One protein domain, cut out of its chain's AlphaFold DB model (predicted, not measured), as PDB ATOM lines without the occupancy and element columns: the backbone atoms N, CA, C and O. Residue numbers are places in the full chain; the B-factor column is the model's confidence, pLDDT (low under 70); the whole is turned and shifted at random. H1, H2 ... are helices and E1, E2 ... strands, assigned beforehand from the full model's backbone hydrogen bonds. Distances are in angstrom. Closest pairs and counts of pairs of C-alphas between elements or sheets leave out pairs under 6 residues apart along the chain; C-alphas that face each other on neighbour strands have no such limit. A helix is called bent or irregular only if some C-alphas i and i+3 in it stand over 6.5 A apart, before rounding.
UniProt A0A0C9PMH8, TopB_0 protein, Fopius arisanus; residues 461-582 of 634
ATOM      1  N   ALA A 461       3.686  23.420  34.628       94.00
ATOM      2  CA  ALA A 461       3.963  24.719  35.211       94.00
ATOM      3  C   ALA A 461       3.158  25.819  34.519       94.00
ATOM      4  O   ALA A 461       2.686  25.665  33.393       94.00
ATOM      5  N   ALA A 462       3.022  26.952  35.195       95.00
ATOM      6  CA  ALA A 462       2.347  28.133  34.691       95.00
ATOM      7  C   ALA A 462       3.341  29.075  34.016       95.00
ATOM      8  O   ALA A 462       4.263  29.567  34.668       95.00
ATOM      9  N   ILE A 463       3.129  29.411  32.743       95.81
ATOM     10  CA  ILE A 463       3.753  30.610  32.178       95.81
ATOM     11  C   ILE A 463       2.909  31.808  32.599       95.81
ATOM     12  O   ILE A 463       1.758  31.938  32.183       95.81
ATOM     13  N   VAL A 464       3.494  32.676  33.424       94.94
ATOM     14  CA  VAL A 464       2.806  33.843  34.008       94.94
ATOM     15  C   VAL A 464       3.218  35.162  33.366       94.94
ATOM     16  O   VAL A 464       2.501  36.155  33.437       94.94
ATOM     17  N   GLY A 465       4.372  35.202  32.710       93.69
ATOM     18  CA  GLY A 465       4.874  36.432  32.124       93.69
ATOM     19  C   GLY A 465       6.101  36.218  31.264       93.69
ATOM     20  O   GLY A 465       6.682  35.133  31.214       93.69
ATOM     21  N   THR A 466       6.494  37.278  30.570       93.81
ATOM     22  CA  THR A 466       7.640  37.260  29.664       93.81
ATOM     23  C   THR A 466       8.513  38.489  29.851       93.81
ATOM     24  O   THR A 466       8.023  39.587  30.095       93.81
ATOM     25  N   TYR A 467       9.819  38.316  29.686       92.50
ATOM     26  CA  TYR A 467      10.759  39.421  29.543       92.50
ATOM     27  C   TYR A 467      11.791  39.050  28.486       92.50
ATOM     28  O   TYR A 467      12.412  37.983  28.539       92.50
ATOM     29  N   LYS A 468      11.968  39.923  27.489       88.62
ATOM     30  CA  LYS A 468      12.791  39.650  26.299       88.62
ATOM     31  C   LYS A 468      12.401  38.300  25.668       88.62
ATOM     32  O   LYS A 468      11.244  38.101  25.321       88.62
ATOM     33  N   LYS A 469      13.352  37.372  25.522       89.62
ATOM     34  CA  LYS A 469      13.143  36.023  24.966       89.62
ATOM     35  C   LYS A 469      12.932  34.959  26.051       89.62
ATOM     36  O   LYS A 469      13.187  33.784  25.797       89.62
ATOM     37  N   THR A 470      12.528  35.350  27.260       92.19
ATOM     38  CA  THR A 470      12.359  34.432  28.395       92.19
ATOM     39  C   THR A 470      10.932  34.435  28.929       92.19
ATOM     40  O   THR A 470      10.300  35.489  29.003       92.19
ATOM     41  N   ALA A 471      10.443  33.252  29.289       93.81
ATOM     42  CA  ALA A 471       9.168  33.010  29.950       93.81
ATOM     43  C   ALA A 471       9.410  32.719  31.435       93.81
ATOM     44  O   ALA A 471      10.319  31.958  31.771       93.81
ATOM     45  N   TYR A 472       8.602  33.327  32.299       94.75
ATOM     46  CA  TYR A 472       8.660  33.180  33.752       94.75
ATOM     47  C   TYR A 472       7.692  32.086  34.178       94.75
ATOM     48  O   TYR A 472       6.530  32.086  33.760       94.75
ATOM     49  N   ILE A 473       8.200  31.156  34.983       94.62
ATOM     50  CA  ILE A 473       7.556  29.885  35.296       94.62
ATOM     51  C   ILE A 473       7.161  29.861  36.762       94.62
ATOM     52  O   ILE A 473       8.015  30.045  37.635       94.62
ATOM     53  N   ALA A 474       5.879  29.615  37.008       94.81
ATOM     54  CA  ALA A 474       5.297  29.561  38.336       94.81
ATOM     55  C   ALA A 474       4.580  28.234  38.618       94.81
ATOM     56  O   ALA A 474       4.203  27.504  37.699       94.81
ATOM     57  N   PHE A 475       4.389  27.950  39.902       94.44
ATOM     58  CA  PHE A 475       3.683  26.778  40.424       94.44
ATOM     59  C   PHE A 475       2.628  27.208  41.437       94.44
ATOM     60  O   PHE A 475       2.757  28.277  42.034       94.44
ATOM     61  N   VAL A 476       1.596  26.392  41.635       93.56
ATOM     62  CA  VAL A 476       0.509  26.702  42.574       93.56
ATOM     63  C   VAL A 476       0.997  26.499  44.006       93.56
ATOM     64  O   VAL A 476       1.600  25.477  44.324       93.56
ATOM     65  N   ASN A 477       0.756  27.461  44.889       92.00
ATOM     66  CA  ASN A 477       1.000  27.268  46.312       92.00
ATOM     67  C   ASN A 477      -0.068  26.324  46.893       92.00
ATOM     68  O   ASN A 477      -1.254  26.514  46.659       92.00
ATOM     69  N   SER A 478       0.337  25.301  47.645       80.81
ATOM     70  CA  SER A 478      -0.578  24.309  48.234       80.81
ATOM     71  C   SER A 478      -1.559  24.925  49.236       80.81
ATOM     72  O   SER A 478      -2.652  24.400  49.427       80.81
ATOM     73  N   ASN A 479      -1.172  26.044  49.851       75.12
ATOM     74  CA  ASN A 479      -1.902  26.647  50.963       75.12
ATOM     75  C   ASN A 479      -2.649  27.938  50.592       75.12
ATOM     76  O   ASN A 479      -3.472  28.378  51.384       75.12
ATOM     77  N   ASP A 480      -2.392  28.521  49.413       73.81
ATOM     78  CA  ASP A 480      -2.925  29.829  49.011       73.81
ATOM     79  C   ASP A 480      -3.254  29.876  47.510       73.81
ATOM     80  O   ASP A 480      -2.615  29.201  46.702       73.81
ATOM     81  N   ASP A 481      -4.149  30.787  47.111       83.62
ATOM     82  CA  ASP A 481      -4.445  31.137  45.710       83.62
ATOM     83  C   ASP A 481      -3.327  31.966  45.066       83.62
ATOM     84  O   ASP A 481      -3.519  33.054  44.519       83.62
ATOM     85  N   GLN A 482      -2.111  31.437  45.158       91.44
ATOM     86  CA  GLN A 482      -0.883  32.079  44.733       91.44
ATOM     87  C   GLN A 482      -0.150  31.223  43.705       91.44
ATOM     88  O   GLN A 482      -0.018  30.008  43.846       91.44
ATOM     89  N   LEU A 483       0.389  31.889  42.688       92.62
ATOM     90  CA  LEU A 483       1.342  31.330  41.743       92.62
ATOM     91  C   LEU A 483       2.742  31.831  42.094       92.62
ATOM     92  O   LEU A 483       3.047  33.019  41.994       92.62
ATOM     93  N   ILE A 484       3.611  30.910  42.489       92.94
ATOM     94  CA  ILE A 484       4.966  31.208  42.938       92.94
ATOM     95  C   ILE A 484       5.942  30.999  41.782       92.94
ATOM     96  O   ILE A 484       6.165  29.867  41.351       92.94
ATOM     97  N   ILE A 485       6.543  32.083  41.292       93.56
ATOM     98  CA  ILE A 485       7.602  32.063  40.279       93.56
ATOM     99  C   ILE A 485       8.848  31.417  40.877       93.56
ATOM    100  O   ILE A 485       9.342  31.874  41.907       93.56
ATOM    101  N   LYS A 486       9.375  30.395  40.197       92.19
ATOM    102  CA  LYS A 486      10.587  29.660  40.597       92.19
ATOM    103  C   LYS A 486      11.720  29.756  39.577       92.19
ATOM    104  O   LYS A 486      12.881  29.770  39.964       92.19
ATOM    105  N   GLU A 487      11.400  29.821  38.285       91.31
ATOM    106  CA  GLU A 487      12.387  29.724  37.200       91.31
ATOM    107  C   GLU A 487      12.041  30.620  36.010       91.31
ATOM    108  O   GLU A 487      10.925  31.134  35.880       91.31
ATOM    109  N   LYS A 488      13.006  30.759  35.094       91.75
ATOM    110  CA  LYS A 488      12.773  31.306  33.755       91.75
ATOM    111  C   LYS A 488      13.381  30.408  32.682       91.75
ATOM    112  O   LYS A 488      14.508  29.939  32.819       91.75
ATOM    113  N   PHE A 489      12.673  30.231  31.572       90.56
ATOM    114  CA  PHE A 489      13.174  29.486  30.415       90.56
ATOM    115  C   PHE A 489      13.198  30.346  29.161       90.56
ATOM    116  O   PHE A 489      12.405  31.271  28.998       90.56
ATOM    117  N   THR A 490      14.110  30.032  28.242       90.44
ATOM    118  CA  THR A 490      14.118  30.669  26.921       90.44
ATOM    119  C   THR A 490      12.907  30.196  26.121       90.44
ATOM    120  O   THR A 490      12.663  28.993  26.001       90.44
ATOM    121  N   ILE A 491      12.166  31.145  25.550       87.94
ATOM    122  CA  ILE A 491      11.007  30.870  24.701       87.94
ATOM    123  C   ILE A 491      11.494  30.139  23.447       87.94
ATOM    124  O   ILE A 491      12.283  30.673  22.667       87.94
ATOM    125  N   SER A 492      11.053  28.896  23.280       80.69
ATOM    126  CA  SER A 492      11.445  28.022  22.175       80.69
ATOM    127  C   SER A 492      10.398  26.928  21.952       80.69
ATOM    128  O   SER A 492       9.495  26.752  22.769       80.69
ATOM    129  N   GLY A 493      10.514  26.201  20.837       77.25
ATOM    130  CA  GLY A 493       9.638  25.070  20.525       77.25
ATOM    131  C   GLY A 493       8.235  25.472  20.060       77.25
ATOM    132  O   GLY A 493       7.994  26.609  19.658       77.25
ATOM    133  N   SER A 494       7.312  24.509  20.098       76.50
ATOM    134  CA  SER A 494       5.939  24.660  19.596       76.50
ATOM    135  C   SER A 494       5.086  25.627  20.419       76.50
ATOM    136  O   SER A 494       4.161  26.220  19.876       76.50
ATOM    137  N   ILE A 495       5.411  25.844  21.698       82.69
ATOM    138  CA  ILE A 495       4.666  26.758  22.576       82.69
ATOM    139  C   ILE A 495       5.023  28.238  22.348       82.69
ATOM    140  O   ILE A 495       4.326  29.133  22.825       82.69
ATOM    141  N   ALA A 496       6.098  28.522  21.604       84.50
ATOM    142  CA  ALA A 496       6.584  29.881  21.397       84.50
ATOM    143  C   ALA A 496       5.538  30.788  20.734       84.50
ATOM    144  O   ALA A 496       5.370  31.926  21.162       84.50
ATOM    145  N   SER A 497       4.811  30.288  19.730       82.06
ATOM    146  CA  SER A 497       3.749  31.049  19.061       82.06
ATOM    147  C   SER A 497       2.646  31.449  20.038       82.06
ATOM    148  O   SER A 497       2.240  32.607  20.047       82.06
ATOM    149  N   MET A 498       2.230  30.527  20.909       85.44
ATOM    150  CA  MET A 498       1.181  30.760  21.899       85.44
ATOM    151  C   MET A 498       1.577  31.830  22.916       85.44
ATOM    152  O   MET A 498       0.783  32.711  23.221       85.44
ATOM    153  N   ILE A 499       2.831  31.811  23.377       87.69
ATOM    154  CA  ILE A 499       3.372  32.833  24.282       87.69
ATOM    155  C   ILE A 499       3.413  34.210  23.601       87.69
ATOM    156  O   ILE A 499       3.130  35.220  24.240       87.69
ATOM    157  N   MET A 500       3.761  34.261  22.312       83.38
ATOM    158  CA  MET A 500       3.899  35.519  21.567       83.38
ATOM    159  C   MET A 500       2.557  36.194  21.265       83.38
ATOM    160  O   MET A 500       2.512  37.419  21.182       83.38
ATOM    161  N   VAL A 501       1.482  35.418  21.099       85.56
ATOM    162  CA  VAL A 501       0.125  35.943  20.839       85.56
ATOM    163  C   VAL A 501      -0.723  36.070  22.105       85.56
ATOM    164  O   VAL A 501      -1.847  36.566  22.039       85.56
ATOM    165  N   ALA A 502      -0.215  35.616  23.253       86.44
ATOM    166  CA  ALA A 502      -0.949  35.674  24.504       86.44
ATOM    167  C   ALA A 502      -1.189  37.131  24.927       86.44
ATOM    168  O   ALA A 502      -0.258  37.939  24.911       86.44
ATOM    169  N   PRO A 503      -2.422  37.481  25.333       86.00
ATOM    170  CA  PRO A 503      -2.727  38.833  25.763       86.00
ATOM    171  C   PRO A 503      -1.986  39.147  27.063       86.00
ATOM    172  O   PRO A 503      -2.129  38.435  28.060       86.00
ATOM    173  N   HIS A 504      -1.221  40.234  27.069       86.31
ATOM    174  CA  HIS A 504      -0.618  40.778  28.283       86.31
ATOM    175  C   HIS A 504      -1.631  41.592  29.079       86.31
ATOM    176  O   HIS A 504      -2.629  42.088  28.551       86.31
ATOM    177  N   GLN A 505      -1.364  41.749  30.369       82.38
ATOM    178  CA  GLN A 505      -2.134  42.663  31.196       82.38
ATOM    179  C   GLN A 505      -1.921  44.094  30.716       82.38
ATOM    180  O   GLN A 505      -0.794  44.582  30.638       82.38
ATOM    181  N   ASN A 506      -3.020  44.777  30.414       65.88
ATOM    182  CA  ASN A 506      -2.991  46.217  30.228       65.88
ATOM    183  C   ASN A 506      -2.897  46.883  31.603       65.88
ATOM    184  O   ASN A 506      -3.596  46.477  32.531       65.88
ATOM    185  N   SER A 507      -2.121  47.961  31.710       57.72
ATOM    186  CA  SER A 507      -1.985  48.778  32.930       57.72
ATOM    187  C   SER A 507      -3.328  49.213  33.542       57.72
ATOM    188  O   SER A 507      -3.433  49.418  34.745       57.72
ATOM    189  N   LYS A 508      -4.397  49.284  32.736       50.78
ATOM    190  CA  LYS A 508      -5.765  49.584  33.192       50.78
ATOM    191  C   LYS A 508      -6.416  48.471  34.033       50.78
ATOM    192  O   LYS A 508      -7.279  48.782  34.842       50.78
ATOM    193  N   PHE A 509      -6.024  47.205  33.861       53.66
ATOM    194  CA  PHE A 509      -6.588  46.069  34.611       53.66
ATOM    195  C   PHE A 509      -6.041  46.011  36.046       53.66
ATOM    196  O   PHE A 509      -6.785  45.728  36.977       53.66
ATOM    197  N   GLN A 510      -4.768  46.384  36.236       53.97
ATOM    198  CA  GLN A 510      -4.183  46.581  37.568       53.97
ATOM    199  C   GLN A 510      -4.905  47.695  38.336       53.97
ATOM    200  O   GLN A 510      -5.189  47.529  39.514       53.97
ATOM    201  N   ASN A 511      -5.296  48.778  37.656       49.59
ATOM    202  CA  ASN A 511      -6.009  49.894  38.283       49.59
ATOM    203  C   ASN A 511      -7.449  49.553  38.714       49.59
ATOM    204  O   ASN A 511      -7.947  50.163  39.654       49.59
ATOM    205  N   ALA A 512      -8.118  48.598  38.056       52.31
ATOM    206  CA  ALA A 512      -9.475  48.180  38.421       52.31
ATOM    207  C   ALA A 512      -9.501  47.279  39.668       52.31
ATOM    208  O   ALA A 512     -10.405  47.404  40.482       52.31
ATOM    209  N   ILE A 513      -8.489  46.420  39.843       55.44
ATOM    210  CA  ILE A 513      -8.311  45.613  41.066       55.44
ATOM    211  C   ILE A 513      -7.741  46.484  42.205       55.44
ATOM    212  O   ILE A 513      -8.022  46.247  43.376       55.44
ATOM    213  N   ALA A 514      -6.979  47.531  41.868       51.62
ATOM    214  CA  ALA A 514      -6.388  48.458  42.830       51.62
ATOM    215  C   ALA A 514      -7.324  49.496  43.438       51.62
ATOM    216  O   ALA A 514      -6.968  50.097  44.449       51.62
ATOM    217  N   ALA A 515      -8.506  49.702  42.860       49.69
ATOM    218  CA  ALA A 515      -9.469  50.663  43.384       49.69
ATOM    219  C   ALA A 515      -9.974  50.309  44.802       49.69
ATOM    220  O   ALA A 515     -10.434  51.206  45.502       49.69
ATOM    221  N   ASP A 516      -9.811  49.055  45.246       52.41
ATOM    222  CA  ASP A 516     -10.257  48.572  46.562       52.41
ATOM    223  C   ASP A 516      -9.140  48.456  47.625       52.41
ATOM    224  O   ASP A 516      -9.428  48.181  48.791       52.41
ATOM    225  N   ALA A 517      -7.864  48.684  47.286       51.84
ATOM    226  CA  ALA A 517      -6.756  48.527  48.233       51.84
ATOM    227  C   ALA A 517      -5.779  49.712  48.185       51.84
ATOM    228  O   ALA A 517      -5.076  49.917  47.200       51.84
ATOM    229  N   ASN A 518      -5.689  50.458  49.294       51.91
ATOM    230  CA  ASN A 518      -4.786  51.597  49.530       51.91
ATOM    231  C   ASN A 518      -3.286  51.200  49.575       51.91
ATOM    232  O   ASN A 518      -2.590  51.483  50.550       51.91
ATOM    233  N   SER A 519      -2.765  50.523  48.550       46.50
ATOM    234  CA  SER A 519      -1.365  50.094  48.453       46.50
ATOM    235  C   SER A 519      -0.780  50.442  47.086       46.50
ATOM    236  O   SER A 519      -1.363  50.149  46.045       46.50
ATOM    237  N   SER A 520       0.401  51.063  47.082       47.97
ATOM    238  CA  SER A 520       1.048  51.632  45.895       47.97
ATOM    239  C   SER A 520       1.667  50.612  44.931       47.97
ATOM    240  O   SER A 520       2.167  51.011  43.885       47.97
ATOM    241  N   THR A 521       1.631  49.314  45.234       56.81
ATOM    242  CA  THR A 521       2.021  48.247  44.296       56.81
ATOM    243  C   THR A 521       1.268  46.975  44.652       56.81
ATOM    244  O   THR A 521       1.730  46.184  45.477       56.81
ATOM    245  N   LEU A 522       0.092  46.780  44.061       58.69
ATOM    246  CA  LEU A 522      -0.582  45.495  44.174       58.69
ATOM    247  C   LEU A 522       0.194  44.418  43.410       58.69
ATOM    248  O   LEU A 522       0.762  44.696  42.347       58.69
ATOM    249  N   PRO A 523       0.237  43.197  43.954       67.06
ATOM    250  CA  PRO A 523       0.853  42.065  43.293       67.06
ATOM    251  C   PRO A 523       0.139  41.788  41.954       67.06
ATOM    252  O   PRO A 523      -1.058  42.051  41.815       67.06
ATOM    253  N   PRO A 524       0.848  41.281  40.934       80.62
ATOM    254  CA  PRO A 524       0.224  40.942  39.662       80.62
ATOM    255  C   PRO A 524      -0.748  39.767  39.839       80.62
ATOM    256  O   PRO A 524      -0.366  38.735  40.383       80.62
ATOM    257  N   TYR A 525      -1.986  39.897  39.351       84.88
ATOM    258  CA  TYR A 525      -3.024  38.859  39.436       84.88
ATOM    259  C   TYR A 525      -3.311  38.241  38.071       84.88
ATOM    260  O   TYR A 525      -3.564  38.992  37.137       84.88
ATOM    261  N   ILE A 526      -3.318  36.915  37.921       87.88
ATOM    262  CA  ILE A 526      -3.517  36.223  36.630       87.88
ATOM    263  C   ILE A 526      -4.680  35.230  36.715       87.88
ATOM    264  O   ILE A 526      -4.872  34.590  37.744       87.88
ATOM    265  N   TYR A 527      -5.429  35.071  35.621       87.31
ATOM    266  CA  TYR A 527      -6.513  34.091  35.530       87.31
ATOM    267  C   TYR A 527      -6.026  32.692  35.132       87.31
ATOM    268  O   TYR A 527      -5.224  32.530  34.205       87.31
ATOM    269  N   TYR A 528      -6.577  31.673  35.786       88.50
ATOM    270  CA  TYR A 528      -6.448  30.265  35.417       88.50
ATOM    271  C   TYR A 528      -7.699  29.496  35.866       88.50
ATOM    272  O   TYR A 528      -8.076  29.595  37.028       88.50
ATOM    273  N   ASN A 529      -8.344  28.752  34.957       83.75
ATOM    274  CA  ASN A 529      -9.597  28.012  35.207       83.75
ATOM    275  C   ASN A 529     -10.652  28.835  35.974       83.75
ATOM    276  O   ASN A 529     -11.092  28.438  37.049       83.75
ATOM    277  N   ASP A 530     -10.983  30.020  35.449       82.50
ATOM    278  CA  ASP A 530     -11.951  30.973  36.025       82.50
ATOM    279  C   ASP A 530     -11.631  31.476  37.446       82.50
ATOM    280  O   ASP A 530     -12.423  32.189  38.061       82.50
ATOM    281  N   LYS A 531     -10.426  31.182  37.946       84.75
ATOM    282  CA  LYS A 531      -9.918  31.637  39.236       84.75
ATOM    283  C   LYS A 531      -8.804  32.664  39.056       84.75
ATOM    284  O   LYS A 531      -8.006  32.583  38.121       84.75
ATOM    285  N   VAL A 532      -8.754  33.643  39.956       86.56
ATOM    286  CA  VAL A 532      -7.704  34.668  39.997       86.56
ATOM    287  C   VAL A 532      -6.622  34.229  40.973       86.56
ATOM    288  O   VAL A 532      -6.917  33.918  42.121       86.56
ATOM    289  N   TYR A 533      -5.374  34.239  40.515       89.44
ATOM    290  CA  TYR A 533      -4.205  33.902  41.318       89.44
ATOM    291  C   TYR A 533      -3.309  35.118  41.501       89.44
ATOM    292  O   TYR A 533      -2.997  35.814  40.533       89.44
ATOM    293  N   GLU A 534      -2.836  35.340  42.723       90.06
ATOM    294  CA  GLU A 534      -1.783  36.313  43.011       90.06
ATOM    295  C   GLU A 534      -0.415  35.743  42.597       90.06
ATOM    296  O   GLU A 534      -0.054  34.633  42.981       90.06
ATOM    297  N   VAL A 535       0.382  36.483  41.830       90.00
ATOM    298  CA  VAL A 535       1.705  36.029  41.381       90.00
ATOM    299  C   VAL A 535       2.799  36.597  42.279       90.00
ATOM    300  O   VAL A 535       2.992  37.811  42.354       90.00
ATOM    301  N   LYS A 536       3.579  35.713  42.909       90.31
ATOM    302  CA  LYS A 536       4.703  36.070  43.786       90.31
ATOM    303  C   LYS A 536       6.021  35.529  43.259       90.31
ATOM    304  O   LYS A 536       6.073  34.477  42.630       90.31
ATOM    305  N   PHE A 537       7.108  36.231  43.556       86.94
ATOM    306  CA  PHE A 537       8.450  35.671  43.426       86.94
ATOM    307  C   PHE A 537       8.790  34.906  44.699       86.94
ATOM    308  O   PHE A 537       8.582  35.420  45.796       86.94
ATOM    309  N   ASP A 538       9.317  33.694  44.559       84.06
ATOM    310  CA  ASP A 538       9.871  32.975  45.703       84.06
ATOM    311  C   ASP A 538      11.098  33.713  46.278       84.06
ATOM    312  O   ASP A 538      11.920  34.281  45.552       84.06
ATOM    313  N   SER A 539      11.227  33.703  47.605       78.19
ATOM    314  CA  SER A 539      12.346  34.306  48.331       78.19
ATOM    315  C   SER A 539      13.699  33.690  47.970       78.19
ATOM    316  O   SER A 539      14.727  34.338  48.152       78.19
ATOM    317  N   PHE A 540      13.714  32.456  47.457       76.75
ATOM    318  CA  PHE A 540      14.935  31.724  47.100       76.75
ATOM    319  C   PHE A 540      15.261  31.730  45.600       76.75
ATOM    320  O   PHE A 540      16.177  31.027  45.164       76.75
ATOM    321  N   VAL A 541      14.539  32.506  44.786       81.75
ATOM    322  CA  VAL A 541      14.821  32.580  43.348       81.75
ATOM    323  C   VAL A 541      16.136  33.317  43.073       81.75
ATOM    324  O   VAL A 541      16.525  34.238  43.783       81.75
ATOM    325  N   SER A 542      16.833  32.923  42.002       79.25
ATOM    326  CA  SER A 542      18.083  33.558  41.572       79.25
ATOM    327  C   SER A 542      17.990  35.090  41.430       79.25
ATOM    328  O   SER A 542      17.006  35.636  40.921       79.25
ATOM    329  N   ASN A 543      19.079  35.781  41.790       81.38
ATOM    330  CA  ASN A 543      19.196  37.245  41.706       81.38
ATOM    331  C   ASN A 543      18.899  37.804  40.304       81.38
ATOM    332  O   ASN A 543      18.391  38.911  40.183       81.38
ATOM    333  N   ASP A 544      19.186  37.050  39.240       80.19
ATOM    334  CA  ASP A 544      18.908  37.453  37.857       80.19
ATOM    335  C   ASP A 544      17.395  37.484  37.550       80.19
ATOM    336  O   ASP A 544      16.913  38.311  36.776       80.19
ATOM    337  N   ILE A 545      16.595  36.625  38.182       83.00
ATOM    338  CA  ILE A 545      15.133  36.697  38.047       83.00
ATOM    339  C   ILE A 545      14.601  37.910  38.821       83.00
ATOM    340  O   ILE A 545      13.824  38.685  38.259       83.00
ATOM    341  N   LEU A 546      15.076  38.123  40.055       84.62
ATOM    342  CA  LEU A 546      14.674  39.255  40.901       84.62
ATOM    343  C   LEU A 546      15.069  40.613  40.302       84.62
ATOM    344  O   LEU A 546      14.267  41.544  40.327       84.62
ATOM    345  N   ALA A 547      16.257  40.720  39.700       83.50
ATOM    346  CA  ALA A 547      16.742  41.944  39.055       83.50
ATOM    347  C   ALA A 547      15.869  42.397  37.874       83.50
ATOM    348  O   ALA A 547      15.903  43.557  37.479       83.50
ATOM    349  N   ASN A 548      15.089  41.482  37.295       83.62
ATOM    350  CA  ASN A 548      14.238  41.755  36.143       83.62
ATOM    351  C   ASN A 548      12.742  41.790  36.493       83.62
ATOM    352  O   ASN A 548      11.931  41.887  35.572       83.62
ATOM    353  N   LYS A 549      12.369  41.718  37.781       82.94
ATOM    354  CA  LYS A 549      10.972  41.604  38.235       82.94
ATOM    355  C   LYS A 549      10.063  42.707  37.674       82.94
ATOM    356  O   LYS A 549       8.986  42.412  37.174       82.94
ATOM    357  N   ASP A 550      10.550  43.948  37.655       83.31
ATOM    358  CA  ASP A 550       9.761  45.122  37.259       83.31
ATOM    359  C   ASP A 550       9.592  45.225  35.732       83.31
ATOM    360  O   ASP A 550       8.776  45.993  35.234       83.31
ATOM    361  N   ASN A 551      10.346  44.424  34.970       85.38
ATOM    362  CA  ASN A 551      10.299  44.396  33.509       85.38
ATOM    363  C   ASN A 551       9.475  43.223  32.951       85.38
ATOM    364  O   ASN A 551       9.393  43.050  31.728       85.38
ATOM    365  N   VAL A 552       8.902  42.385  33.819       87.88
ATOM    366  CA  VAL A 552       8.093  41.240  33.400       87.88
ATOM    367  C   VAL A 552       6.755  41.729  32.857       87.88
ATOM    368  O   VAL A 552       5.972  42.379  33.543       87.88
ATOM    369  N   LYS A 553       6.458  41.367  31.609       90.12
ATOM    370  CA  LYS A 553       5.137  41.548  31.012       90.12
ATOM    371  C   LYS A 553       4.268  40.359  31.392       90.12
ATOM    372  O   LYS A 553       4.402  39.287  30.792       90.12
ATOM    373  N   TYR A 554       3.416  40.542  32.394       91.38
ATOM    374  CA  TYR A 554       2.494  39.511  32.862       91.38
ATOM    375  C   TYR A 554       1.406  39.219  31.832       91.38
ATOM    376  O   TYR A 554       0.906  40.120  31.151       91.38
ATOM    377  N   LEU A 555       1.058  37.944  31.706       91.69
ATOM    378  CA  LEU A 555      -0.034  37.486  30.858       91.69
ATOM    379  C   LEU A 555      -1.375  37.712  31.565       91.69
ATOM    380  O   LEU A 555      -1.457  37.734  32.791       91.69
ATOM    381  N   ARG A 556      -2.448  37.882  30.790       88.12
ATOM    382  CA  ARG A 556      -3.813  37.948  31.330       88.12
ATOM    383  C   ARG A 556      -4.266  36.586  31.856       88.12
ATOM    384  O   ARG A 556      -4.827  36.514  32.942       88.12
ATOM    385  N   ASN A 557      -3.979  35.537  31.087       90.56
ATOM    386  CA  ASN A 557      -4.281  34.150  31.423       90.56
ATOM    387  C   ASN A 557      -2.980  33.351  31.499       90.56
ATOM    388  O   ASN A 557      -2.057  33.593  30.714       90.56
ATOM    389  N   VAL A 558      -2.926  32.378  32.404       92.69
ATOM    390  CA  VAL A 558      -1.822  31.418  32.457       92.69
ATOM    391  C   VAL A 558      -1.813  30.547  31.199       92.69
ATOM    392  O   VAL A 558      -2.863  30.114  30.727       92.69
ATOM    393  N   ILE A 559      -0.617  30.226  30.699       94.00
ATOM    394  CA  ILE A 559      -0.425  29.138  29.730       94.00
ATOM    395  C   ILE A 559       0.152  27.928  30.484       94.00
ATOM    396  O   ILE A 559       1.311  28.000  30.912       94.00
ATOM    397  N   PRO A 560      -0.612  26.836  30.677       93.62
ATOM    398  CA  PRO A 560      -0.112  25.632  31.332       93.62
ATOM    399  C   PRO A 560       0.836  24.884  30.391       93.62
ATOM    400  O   PRO A 560       0.465  24.503  29.282       93.62
ATOM    401  N   VAL A 561       2.079  24.665  30.806       92.00
ATOM    402  CA  VAL A 561       3.114  24.040  29.975       92.00
ATOM    403  C   VAL A 561       3.730  22.848  30.692       92.00
ATOM    404  O   VAL A 561       4.064  22.916  31.872       92.00
ATOM    405  N   GLU A 562       3.914  21.750  29.970       89.38
ATOM    406  CA  GLU A 562       4.690  20.609  30.442       89.38
ATOM    407  C   GLU A 562       6.184  20.958  30.427       89.38
ATOM    408  O   GLU A 562       6.731  21.368  29.398       89.38
ATOM    409  N   LEU A 563       6.875  20.781  31.552       86.38
ATOM    410  CA  LEU A 563       8.317  20.994  31.633       86.38
ATOM    411  C   LEU A 563       9.079  19.729  31.223       86.38
ATOM    412  O   LEU A 563       8.940  18.678  31.846       86.38
ATOM    413  N   ILE A 564       9.942  19.840  30.207       79.19
ATOM    414  CA  ILE A 564      10.781  18.734  29.719       79.19
ATOM    415  C   ILE A 564      12.247  19.125  29.890       79.19
ATOM    416  O   ILE A 564      12.743  19.991  29.175       79.19
ATOM    417  N   SER A 565      12.953  18.479  30.822       69.19
ATOM    418  CA  SER A 565      14.411  18.618  31.001       69.19
ATOM    419  C   SER A 565      14.904  20.077  30.971       69.19
ATOM    420  O   SER A 565      15.735  20.445  30.138       69.19
ATOM    421  N   ASN A 566      14.383  20.910  31.878       70.62
ATOM    422  CA  ASN A 566      14.717  22.338  32.018       70.62
ATOM    423  C   ASN A 566      14.404  23.191  30.778       70.62
ATOM    424  O   ASN A 566      15.076  24.185  30.502       70.62
ATOM    425  N   LYS A 567      13.404  22.785  29.996       82.75
ATOM    426  CA  LYS A 567      12.904  23.528  28.840       82.75
ATOM    427  C   LYS A 567      11.384  23.528  28.830       82.75
ATOM    428  O   LYS A 567      10.734  22.662  29.419       82.75
ATOM    429  N   LEU A 568      10.837  24.499  28.105       84.50
ATOM    430  CA  LEU A 568       9.421  24.537  27.770       84.50
ATOM    431  C   LEU A 568       9.109  23.379  26.820       84.50
ATOM    432  O   LEU A 568       9.703  23.288  25.744       84.50
ATOM    433  N   GLY A 569       8.223  22.486  27.246       83.38
ATOM    434  CA  GLY A 569       7.703  21.403  26.427       83.38
ATOM    435  C   GLY A 569       6.482  21.847  25.629       83.38
ATOM    436  O   GLY A 569       6.490  22.878  24.953       83.38
ATOM    437  N   ARG A 570       5.429  21.034  25.688       87.31
ATOM    438  CA  ARG A 570       4.148  21.281  25.012       87.31
ATOM    439  C   ARG A 570       3.131  21.909  25.965       87.31
ATOM    440  O   ARG A 570       3.334  21.921  27.176       87.31
ATOM    441  N   LEU A 571       2.037  22.419  25.405       89.12
ATOM    442  CA  LEU A 571       0.872  22.830  26.188       89.12
ATOM    443  C   LEU A 571       0.365  21.630  27.001       89.12
ATOM    444  O   LEU A 571       0.265  20.530  26.456       89.12
ATOM    445  N   SER A 572       0.079  21.843  28.280       87.56
ATOM    446  CA  SER A 572      -0.433  20.798  29.162       87.56
ATOM    447  C   SER A 572      -1.952  20.852  29.250       87.56
ATOM    448  O   SER A 572      -2.532  21.930  29.356       87.56
ATOM    449  N   SER A 573      -2.580  19.680  29.261       85.56
ATOM    450  CA  SER A 573      -3.981  19.498  29.656       85.56
ATOM    451  C   SER A 573      -4.143  19.214  31.154       85.56
ATOM    452  O   SER A 573      -5.267  19.091  31.631       85.56
ATOM    453  N   HIS A 574      -3.041  19.063  31.895       84.81
ATOM    454  CA  HIS A 574      -3.062  18.760  33.324       84.81
ATOM    455  C   HIS A 574      -3.110  20.046  34.163       84.81
ATOM    456  O   HIS A 574      -2.652  21.096  33.701       84.81
ATOM    457  N   PRO A 575      -3.608  19.976  35.410       88.81
ATOM    458  CA  PRO A 575      -3.500  21.081  36.354       88.81
ATOM    459  C   PRO A 575      -2.046  21.524  36.563       88.81
ATOM    460  O   PRO A 575      -1.127  20.703  36.532       88.81
ATOM    461  N   ILE A 576      -1.838  22.821  36.804       92.12
ATOM    462  CA  ILE A 576      -0.534  23.347  37.228       92.12
ATOM    463  C   ILE A 576      -0.155  22.674  38.549       92.12
ATOM    464  O   ILE A 576      -0.949  22.655  39.487       92.12
ATOM    465  N   ALA A 577       1.055  22.129  38.608       90.94
ATOM    466  CA  ALA A 577       1.540  21.395  39.763       90.94
ATOM    467  C   ALA A 577       1.775  22.304  40.973       90.94
ATOM    468  O   ALA A 577       2.004  23.516  40.838       90.94
ATOM    469  N   HIS A 578       1.782  21.689  42.156       91.62
ATOM    470  CA  HIS A 578       2.085  22.396  43.387       91.62
ATOM    471  C   HIS A 578       3.565  22.774  43.484       91.62
ATOM    472  O   HIS A 578       4.460  22.099  42.968       91.62
ATOM    473  N   VAL A 579       3.837  23.860  44.203       89.69
ATOM    474  CA  VAL A 579       5.188  24.373  44.436       89.69
ATOM    475  C   VAL A 579       6.079  23.354  45.155       89.69
ATOM    476  O   VAL A 579       7.278  23.302  44.889       89.69
ATOM    477  N   ASP A 580       5.498  22.500  45.998       86.81
ATOM    478  CA  ASP A 580       6.212  21.460  46.752       86.81
ATOM    479  C   ASP A 580       6.647  20.278  45.867       86.81
ATOM    480  O   ASP A 580       7.590  19.545  46.188       86.81
ATOM    481  N   GLU A 581       5.985  20.106  44.719       83.31
ATOM    482  CA  GLU A 581       6.357  19.124  43.700       83.31
ATOM    483  C   GLU A 581       7.539  19.605  42.853       83.31
ATOM    484  O   GLU A 581       8.258  18.793  42.258       83.31
ATOM    485  N   TYR A 582       7.776  20.921  42.816       85.12
ATOM    486  CA  TYR A 582       8.914  21.494  42.122       85.12
ATOM    487  C   TYR A 582      10.210  21.211  42.887       85.12
ATOM    488  O   TYR A 582      10.472  21.721  43.978       85.12
TER     489      TYR A 582
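What this domain is: This is residues 461 to 582 of the 634 residues of the protein "TopB_0 protein" of Fopius arisanus (UniProt A0A0C9PMH8). One seven-stranded sheet curls and folds back on itself into a small, nearly closed barrel, with its edge strand E4 coming round beside the bend of E6. Helix H1 packs across E1, H3 only grazes the sheet, and H2 is in an arm whose residues 515 to 520 stick out. The 122 printed residues include three named helices and seven named strands, in the order E1 E2 E3 H1 H2 E4 E5 H3 E6 E7. The mixed sheet runs E4 E5 E3 E2 E1 E6 E7; the class is mixed, helices and strands. The whole is compact, with a radius of gyration of the C-alphas of 13.7 A, and spans 42 by 32 by 31 A.

How they stand to each other: Start at E1, residues 461 to 467, E2, residues 470 to 476, and E3, residues 482 to 490: they form a meander, each strand the antiparallel neighbour of the one before. Look for N 462 and O 474 at 2.8 A, and N 471 and O 489 at 2.8 A. E5, residues 531 to 537, is parallel to E3, with N 483 and O 534 2.8 A apart, and forms a hairpin with E4, residues 525 to 528, where N 526 and O 533 are 2.9 A apart. On the other side of E1, E6, residues 553 to 564, is antiparallel to it, with N 463 and O 559 at 2.9 A, and forms a hairpin with E7, residues 567 to 571, with N 569 and O 562 at 2.8 A. This is a folded sheet, one sheet bent back into two leaves: E4 and E5 face E2, E1, E6 and E7, with E3 as the hinge. E6 bends by 104 degrees at residue 556, and the closest C-alphas of E4 and E6, Tyr 527 and Asn 557, are 4.7 A apart. H1, residues 496 to 501, is on the sheet at a height of 8.6 A, only just over E1 with 3 C-alphas, and runs across the strands at 75 degrees to E1 on the local plane. H3, residues 543 to 546, only grazes the sheet with residues 544 to 546. H2, residues 507 to 514, is only just not on the sheet, with 4 pairs of C-alphas within 10 A. Every O i to N i+4 pair is within hydrogen-bond range in H1, 3 of 4 in H2, and H3 is too short for such a pair.

Where its parts are: Find C-alpha 461 at (3.963, 24.719, 35.211); from there E1 runs 17.2 A. E2 covers 20.0 A, E3 23.3 A, E5 19.3 A and E6 23.5 A. Find H2 beginning at C-alpha 507, (-1.985, 48.778, 32.930), and E7 ending at C-alpha 571, (0.872, 22.830, 26.188).

The domain as a whole: The two C-alphas farthest apart, those of Asn 518 and Ser 565, are 42.4 A apart. The printed part has no cut and no long link. Mean pLDDT of the printed part is 82.1; residues 506 to 523 and residue 565 are under 70.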